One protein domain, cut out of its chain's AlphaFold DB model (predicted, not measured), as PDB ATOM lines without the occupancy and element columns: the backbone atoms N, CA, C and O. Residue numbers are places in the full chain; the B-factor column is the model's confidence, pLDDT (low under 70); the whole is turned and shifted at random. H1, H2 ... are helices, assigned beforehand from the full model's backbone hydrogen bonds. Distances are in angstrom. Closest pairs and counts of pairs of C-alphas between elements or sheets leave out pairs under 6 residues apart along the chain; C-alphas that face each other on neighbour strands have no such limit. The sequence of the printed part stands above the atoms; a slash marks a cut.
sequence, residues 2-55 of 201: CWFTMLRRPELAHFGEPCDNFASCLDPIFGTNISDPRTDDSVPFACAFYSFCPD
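Overview. This is residues 2 to 55 of the 201 residues of the protein "EGF_CA domain-containing protein" of Ephemera danica (UniProt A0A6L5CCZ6). This model has little regular structure: two short helices, H1 and H2, meet in one part of an elongated outline, and between them a long loop runs out to its far turn near Pro 28 and folds back. The printed part has 54 residues, with H1 then H2 along the chain and no named strand. Its class is all helix, though the named elements hold only 12 residues. The whole is compact, with a radius of gyration of the C-alphas of 11.2 A, and spans 34 by 20 by 16 A.

Arrangement. Start at H1, residues 2 to 6, and look across to H2, residues 46 to 52. They touch, and their closest C-alphas, those of Cys 2 and Phe 52, are 4.9 A apart. In H1 and H2 every O i to N i+4 pair is within hydrogen-bond range.

Along the chain. Find C-alpha 2 at (39.867, 15.767, -54.670); from there H1 runs 6.3 A to C-alpha 6. H2 runs 10.0 A from C-alpha 46 at (42.994, 9.776, -44.549) to C-alpha 52 at (42.837, 17.353, -51.080).

Size, cuts and confidence. The C-alphas of Leu 7 and Pro 28 are the two farthest apart, at 34.4 A. The printed part has no cut, and the link from H1 to H2 is long, 39 residues. Residues 22 to 33 have pLDDT under 70.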
ATOM      1  N   CYS A   2      41.075  16.350 -55.281       91.69
ATOM      2  CA  CYS A   2      39.867  15.767 -54.670       91.69
ATOM      3  C   CYS A   2      39.228  14.598 -55.439       91.69
ATOM      4  O   CYS A   2      39.052  13.514 -54.897       91.69
ATOM      5  N   TRP A   3      38.962  14.778 -56.735       93.88
ATOM      6  CA  TRP A   3      38.369  13.731 -57.568       93.88
ATOM      7  C   TRP A   3      39.209  12.446 -57.633       93.88
ATOM      8  O   TRP A   3      38.667  11.354 -57.519       93.88
ATOM      9  N   PHE A   4      40.539  12.553 -57.723       94.44
ATOM     10  CA  PHE A   4      41.424  11.384 -57.679       94.44
ATOM     11  C   PHE A   4      41.401  10.691 -56.311       94.44
ATOM     12  O   PHE A   4      41.471   9.464 -56.252       94.44
ATOM     13  N   THR A   5      41.254  11.460 -55.228       93.81
ATOM     14  CA  THR A   5      41.042  10.915 -53.882       93.81
ATOM     15  C   THR A   5      39.716  10.153 -53.800       93.81
ATOM     16  O   THR A   5      39.693   9.027 -53.311       93.81
ATOM     17  N   MET A   6      38.626  10.706 -54.347       92.88
ATOM     18  CA  MET A   6      37.315  10.034 -54.394       92.88
ATOM     19  C   MET A   6      37.336   8.762 -55.252       92.88
ATOM     20  O   MET A   6      36.723   7.762 -54.889       92.88
ATOM     21  N   LEU A   7      38.122   8.752 -56.332       93.56
ATOM     22  CA  LEU A   7      38.401   7.556 -57.136       93.56
ATOM     23  C   LEU A   7      39.322   6.541 -56.439       93.56
ATOM     24  O   LEU A   7      39.609   5.493 -57.020       93.56
ATOM     25  N   ARG A   8      39.808   6.840 -55.226       93.50
ATOM     26  CA  ARG A   8      40.698   5.979 -54.431       93.50
ATOM     27  C   ARG A   8      41.914   5.498 -55.224       93.50
ATOM     28  O   ARG A   8      42.279   4.322 -55.189       93.50
ATOM     29  N   ARG A   9      42.548   6.421 -55.954       95.19
ATOM     30  CA  ARG A   9      43.800   6.161 -56.677       95.19
ATOM     31  C   ARG A   9      44.861   5.643 -55.697       95.19
ATOM     32  O   ARG A   9      45.146   6.351 -54.735       95.19
ATOM     33  N   PRO A  10      45.426   4.438 -55.889       94.88
ATOM     34  CA  PRO A  10      46.264   3.776 -54.883       94.88
ATOM     35  C   PRO A  10      47.495   4.598 -54.486       94.88
ATOM     36  O   PRO A  10      47.971   4.486 -53.363       94.88
ATOM     37  N   GLU A  11      47.960   5.477 -55.374       94.12
ATOM     38  CA  GLU A  11      49.057   6.415 -55.131       94.12
ATOM     39  C   GLU A  11      48.740   7.452 -54.033       94.12
ATOM     40  O   GLU A  11      49.639   8.125 -53.543       94.12
ATOM     41  N   LEU A  12      47.466   7.590 -53.650       94.50
ATOM     42  CA  LEU A  12      46.972   8.498 -52.613       94.50
ATOM     43  C   LEU A  12      46.556   7.771 -51.325       94.50
ATOM     44  O   LEU A  12      45.969   8.393 -50.442       94.50
ATOM     45  N   ALA A  13      46.791   6.459 -51.226       94.69
ATOM     46  CA  ALA A  13      46.385   5.686 -50.056       94.69
ATOM     47  C   ALA A  13      47.226   6.028 -48.818       94.69
ATOM     48  O   ALA A  13      46.667   6.151 -47.737       94.69
ATOM     49  N   HIS A  14      48.535   6.206 -48.984       94.25
ATOM     50  CA  HIS A  14      49.472   6.528 -47.907       94.25
ATOM     51  C   HIS A  14      50.564   7.444 -48.451       94.25
ATOM     52  O   HIS A  14      51.048   7.209 -49.563       94.25
ATOM     53  N   PHE A  15      50.969   8.454 -47.684       89.75
ATOM     54  CA  PHE A  15      52.069   9.345 -48.073       89.75
ATOM     55  C   PHE A  15      53.387   9.010 -47.372       89.75
ATOM     56  O   PHE A  15      54.452   9.314 -47.904       89.75
ATOM     57  N   GLY A  16      53.341   8.329 -46.223       87.94
ATOM     58  CA  GLY A  16      54.526   7.990 -45.438       87.94
ATOM     59  C   GLY A  16      55.137   9.188 -44.704       87.94
ATOM     60  O   GLY A  16      56.250   9.085 -44.188       87.94
ATOM     61  N   GLU A  17      54.423  10.312 -44.647       84.06
ATOM     62  CA  GLU A  17      54.817  11.532 -43.948       84.06
ATOM     63  C   GLU A  17      53.617  12.163 -43.218       84.06
ATOM     64  O   GLU A  17      52.470  11.935 -43.611       84.06
ATOM     65  N   PRO A  18      53.843  12.957 -42.151       80.19
ATOM     66  CA  PRO A  18      52.758  13.633 -41.447       80.19
ATOM     67  C   PRO A  18      52.054  14.652 -42.351       80.19
ATOM     68  O   PRO A  18      52.695  15.544 -42.906       80.19
ATOM     69  N   CYS A  19      50.726  14.571 -42.433       84.62
ATOM     70  CA  CYS A  19      49.895  15.516 -43.189       84.62
ATOM     71  C   CYS A  19      49.187  16.560 -42.306       84.62
ATOM     72  O   CYS A  19      48.414  17.379 -42.808       84.62
ATOM     73  N   ASP A  20      49.457  16.551 -40.998       81.88
ATOM     74  CA  ASP A  20      48.793  17.374 -39.984       81.88
ATOM     75  C   ASP A  20      49.307  18.815 -39.910       81.88
ATOM     76  O   ASP A  20      49.806  19.296 -38.894       81.88
ATOM     77  N   ASN A  21      49.242  19.514 -41.038       72.94
ATOM     78  CA  ASN A  21      49.668  20.907 -41.115       72.94
ATOM     79  C   ASN A  21      48.804  21.766 -42.047       72.94
ATOM     80  O   ASN A  21      49.134  22.928 -42.260       72.94
ATOM     81  N   PHE A  22      47.716  21.229 -42.619       69.62
ATOM     82  CA  PHE A  22      46.855  21.896 -43.616       69.62
ATOM     83  C   PHE A  22      47.640  22.638 -44.726       69.62
ATOM     84  O   PHE A  22      47.198  23.672 -45.227       69.62
ATOM     85  N   ALA A  23      48.851  22.170 -45.063       64.12
ATOM     86  CA  ALA A  23      49.811  22.870 -45.926       64.12
ATOM     87  C   ALA A  23      50.128  24.330 -45.504       64.12
ATOM     88  O   ALA A  23      50.587  25.143 -46.307       64.12
ATOM     89  N   SER A  24      49.902  24.676 -44.235       65.94
ATOM     90  CA  SER A  24      50.162  25.976 -43.622       65.94
ATOM     91  C   SER A  24      51.325  25.857 -42.637       65.94
ATOM     92  O   SER A  24      51.158  25.880 -41.422       65.94
ATOM     93  N   CYS A  25      52.544  25.757 -43.171       61.44
ATOM     94  CA  CYS A  25      53.773  25.589 -42.380       61.44
ATOM     95  C   CYS A  25      54.111  26.778 -41.456       61.44
ATOM     96  O   CYS A  25      55.123  26.741 -40.762       61.44
ATOM     97  N   LEU A  26      53.316  27.850 -41.494       62.78
ATOM     98  CA  LEU A  26      53.554  29.110 -40.793       62.78
ATOM     99  C   LEU A  26      52.374  29.521 -39.903       62.78
ATOM    100  O   LEU A  26      52.320  30.687 -39.519       62.78
ATOM    101  N   ASP A  27      51.423  28.626 -39.599       69.12
ATOM    102  CA  ASP A  27      50.323  28.967 -38.690       69.12
ATOM    103  C   ASP A  27      50.892  29.317 -37.297       69.12
ATOM    104  O   ASP A  27      51.428  28.442 -36.610       69.12
ATOM    105  N   PRO A  28      50.829  30.596 -36.870       67.50
ATOM    106  CA  PRO A  28      51.501  31.050 -35.658       67.50
ATOM    107  C   PRO A  28      50.756  30.636 -34.384       67.50
ATOM    108  O   PRO A  28      51.291  30.809 -33.291       67.50
ATOM    109  N   ILE A  29      49.522  30.135 -34.516       69.94
ATOM    110  CA  ILE A  29      48.653  29.759 -33.399       69.94
ATOM    111  C   ILE A  29      48.773  28.260 -33.125       69.94
ATOM    112  O   ILE A  29      48.890  27.864 -31.968       69.94
ATOM    113  N   PHE A  30      48.765  27.433 -34.175       67.38
ATOM    114  CA  PHE A  30      48.710  25.976 -34.030       67.38
ATOM    115  C   PHE A  30      50.017  25.248 -34.388       67.38
ATOM    116  O   PHE A  30      50.212  24.110 -33.965       67.38
ATOM    117  N   GLY A  31      50.953  25.892 -35.095       68.44
ATOM    118  CA  GLY A  31      52.230  25.278 -35.470       68.44
ATOM    119  C   GLY A  31      52.091  24.155 -36.507       68.44
ATOM    120  O   GLY A  31      51.193  24.172 -37.345       68.44
ATOM    121  N   THR A  32      53.022  23.193 -36.490       65.25
ATOM    122  CA  THR A  32      53.161  22.136 -37.515       65.25
ATOM    123  C   THR A  32      52.536  20.788 -37.148       65.25
ATOM    124  O   THR A  32      52.659  19.854 -37.937       65.25
ATOM    125  N   ASN A  33      51.949  20.650 -35.958       69.19
ATOM    126  CA  ASN A  33      51.338  19.402 -35.504       69.19
ATOM    127  C   ASN A  33      50.230  19.717 -34.497       69.19
ATOM    128  O   ASN A  33      50.495  20.146 -33.373       69.19
ATOM    129  N   ILE A  34      48.994  19.540 -34.939       74.88
ATOM    130  CA  ILE A  34      47.769  19.985 -34.267       74.88
ATOM    131  C   ILE A  34      47.068  18.783 -33.611       74.88
ATOM    132  O   ILE A  34      46.143  18.942 -32.817       74.88
ATOM    133  N   SER A  35      47.578  17.579 -33.885       83.06
ATOM    134  CA  SER A  35      47.001  16.281 -33.567       83.06
ATOM    135  C   SER A  35      45.572  16.141 -34.096       83.06
ATOM    136  O   SER A  35      44.698  15.636 -33.390       83.06
ATOM    137  N   ASP A  36      45.321  16.601 -35.330       88.50
ATOM    138  CA  ASP A  36      43.992  16.494 -35.934       88.50
ATOM    139  C   ASP A  36      43.655  15.017 -36.213       88.50
ATOM    140  O   ASP A  36      44.394  14.337 -36.931       88.50
ATOM    141  N   PRO A  37      42.532  14.486 -35.698       88.88
ATOM    142  CA  PRO A  37      42.200  13.065 -35.809       88.88
ATOM    143  C   PRO A  37      41.979  12.585 -37.252       88.88
ATOM    144  O   PRO A  37      41.910  11.383 -37.492       88.88
ATOM    145  N   ARG A  38      41.857  13.498 -38.224       89.31
ATOM    146  CA  ARG A  38      41.706  13.176 -39.652       89.31
ATOM    147  C   ARG A  38      43.036  12.862 -40.350       89.31
ATOM    148  O   ARG A  38      43.023  12.508 -41.524       89.31
ATOM    149  N   THR A  39      44.167  13.015 -39.661       90.06
ATOM    150  CA  THR A  39      45.517  13.025 -40.260       90.06
ATOM    151  C   THR A  39      46.322  11.744 -40.018       90.06
ATOM    152  O   THR A  39      47.538  11.718 -40.192       90.06
ATOM    153  N   ASP A  40      45.646  10.660 -39.636       90.56
ATOM    154  CA  ASP A  40      46.271   9.359 -39.413       90.56
ATOM    155  C   ASP A  40      46.613   8.664 -40.741       90.56
ATOM    156  O   ASP A  40      45.774   7.990 -41.337       90.56
ATOM    157  N   ASP A  41      47.861   8.796 -41.198       91.00
ATOM    158  CA  ASP A  41      48.343   8.161 -42.435       91.00
ATOM    159  C   ASP A  41      48.347   6.622 -42.366       91.00
ATOM    160  O   ASP A  41      48.490   5.971 -43.397       91.00
ATOM    161  N   SER A  42      48.151   5.996 -41.196       92.00
ATOM    162  CA  SER A  42      47.948   4.540 -41.126       92.00
ATOM    163  C   SER A  42      46.579   4.113 -41.669       92.00
ATOM    164  O   SER A  42      46.408   2.970 -42.102       92.00
ATOM    165  N   VAL A  43      45.615   5.040 -41.709       92.81
ATOM    166  CA  VAL A  43      44.298   4.841 -42.309       92.81
ATOM    167  C   VAL A  43      44.368   5.201 -43.798       92.81
ATOM    168  O   VAL A  43      44.635   6.356 -44.139       92.81
ATOM    169  N   PRO A  44      44.086   4.254 -44.717       93.81
ATOM    170  CA  PRO A  44      44.167   4.521 -46.146       93.81
ATOM    171  C   PRO A  44      43.339   5.740 -46.562       93.81
ATOM    172  O   PRO A  44      42.151   5.836 -46.243       93.81
ATOM    173  N   PHE A  45      43.961   6.622 -47.339       93.75
ATOM    174  CA  PHE A  45      43.419   7.865 -47.887       93.75
ATOM    175  C   PHE A  45      43.116   8.966 -46.864       93.75
ATOM    176  O   PHE A  45      42.679  10.033 -47.290       93.75
ATOM    177  N   ALA A  46      43.342   8.775 -45.561       92.31
ATOM    178  CA  ALA A  46      42.994   9.776 -44.549       92.31
ATOM    179  C   ALA A  46      43.678  11.121 -44.819       92.31
ATOM    180  O   ALA A  46      43.001  12.137 -44.984       92.31
ATOM    181  N   CYS A  47      44.997  11.111 -45.022       91.25
ATOM    182  CA  CYS A  47      45.744  12.307 -45.399       91.25
ATOM    183  C   CYS A  47      45.301  12.897 -46.745       91.25
ATOM    184  O   CYS A  47      45.202  14.113 -46.894       91.25
ATOM    185  N   ALA A  48      44.976  12.062 -47.733       92.88
ATOM    186  CA  ALA A  48      44.498  12.545 -49.024       92.88
ATOM    187  C   ALA A  48      43.109  13.203 -48.931       92.88
ATOM    188  O   ALA A  48      42.863  14.201 -49.614       92.88
ATOM    189  N   PHE A  49      42.202  12.679 -48.101       91.69
ATOM    190  CA  PHE A  49      40.917  13.318 -47.811       91.69
ATOM    191  C   PHE A  49      41.137  14.611 -47.037       91.69
ATOM    192  O   PHE A  49      40.644  15.652 -47.455       91.69
ATOM    193  N   TYR A  50      41.957  14.586 -45.991       89.38
ATOM    194  CA  TYR A  50      42.277  15.769 -45.202       89.38
ATOM    195  C   TYR A  50      42.857  16.916 -46.049       89.38
ATOM    196  O   TYR A  50      42.375  18.044 -45.968       89.38
ATOM    197  N   SER A  51      43.846  16.639 -46.906       87.88
ATOM    198  CA  SER A  51      44.558  17.676 -47.665       87.88
ATOM    199  C   SER A  51      43.889  18.067 -48.982       87.88
ATOM    200  O   SER A  51      43.945  19.229 -49.382       87.88
ATOM    201  N   PHE A  52      43.295  17.113 -49.706       90.25
ATOM    202  CA  PHE A  52      42.837  17.353 -51.080       90.25
ATOM    203  C   PHE A  52      41.331  17.311 -51.262       90.25
ATOM    204  O   PHE A  52      40.858  17.780 -52.300       90.25
ATOM    205  N   CYS A  53      40.599  16.698 -50.336       90.25
ATOM    206  CA  CYS A  53      39.178  16.422 -50.495       90.25
ATOM    207  C   CYS A  53      38.461  16.418 -49.140       90.25
ATOM    208  O   CYS A  53      37.926  15.378 -48.738       90.25
ATOM    209  N   PRO A  54      38.524  17.542 -48.400       87.94
ATOM    210  CA  PRO A  54      38.013  17.598 -47.041       87.94
ATOM    211  C   PRO A  54      36.510  17.329 -47.024       87.94
ATOM    212  O   PRO A  54      35.786  17.686 -47.955       87.94
ATOM    213  N   ASP A  55      36.057  16.686 -45.951       87.69
ATOM    214  CA  ASP A  55      34.654  16.343 -45.750       87.69
ATOM    215  C   ASP A  55      33.793  17.629 -45.710       87.69
ATOM    216  O   ASP A  55      34.017  18.469 -44.832       87.69
TER     217      ASP A  55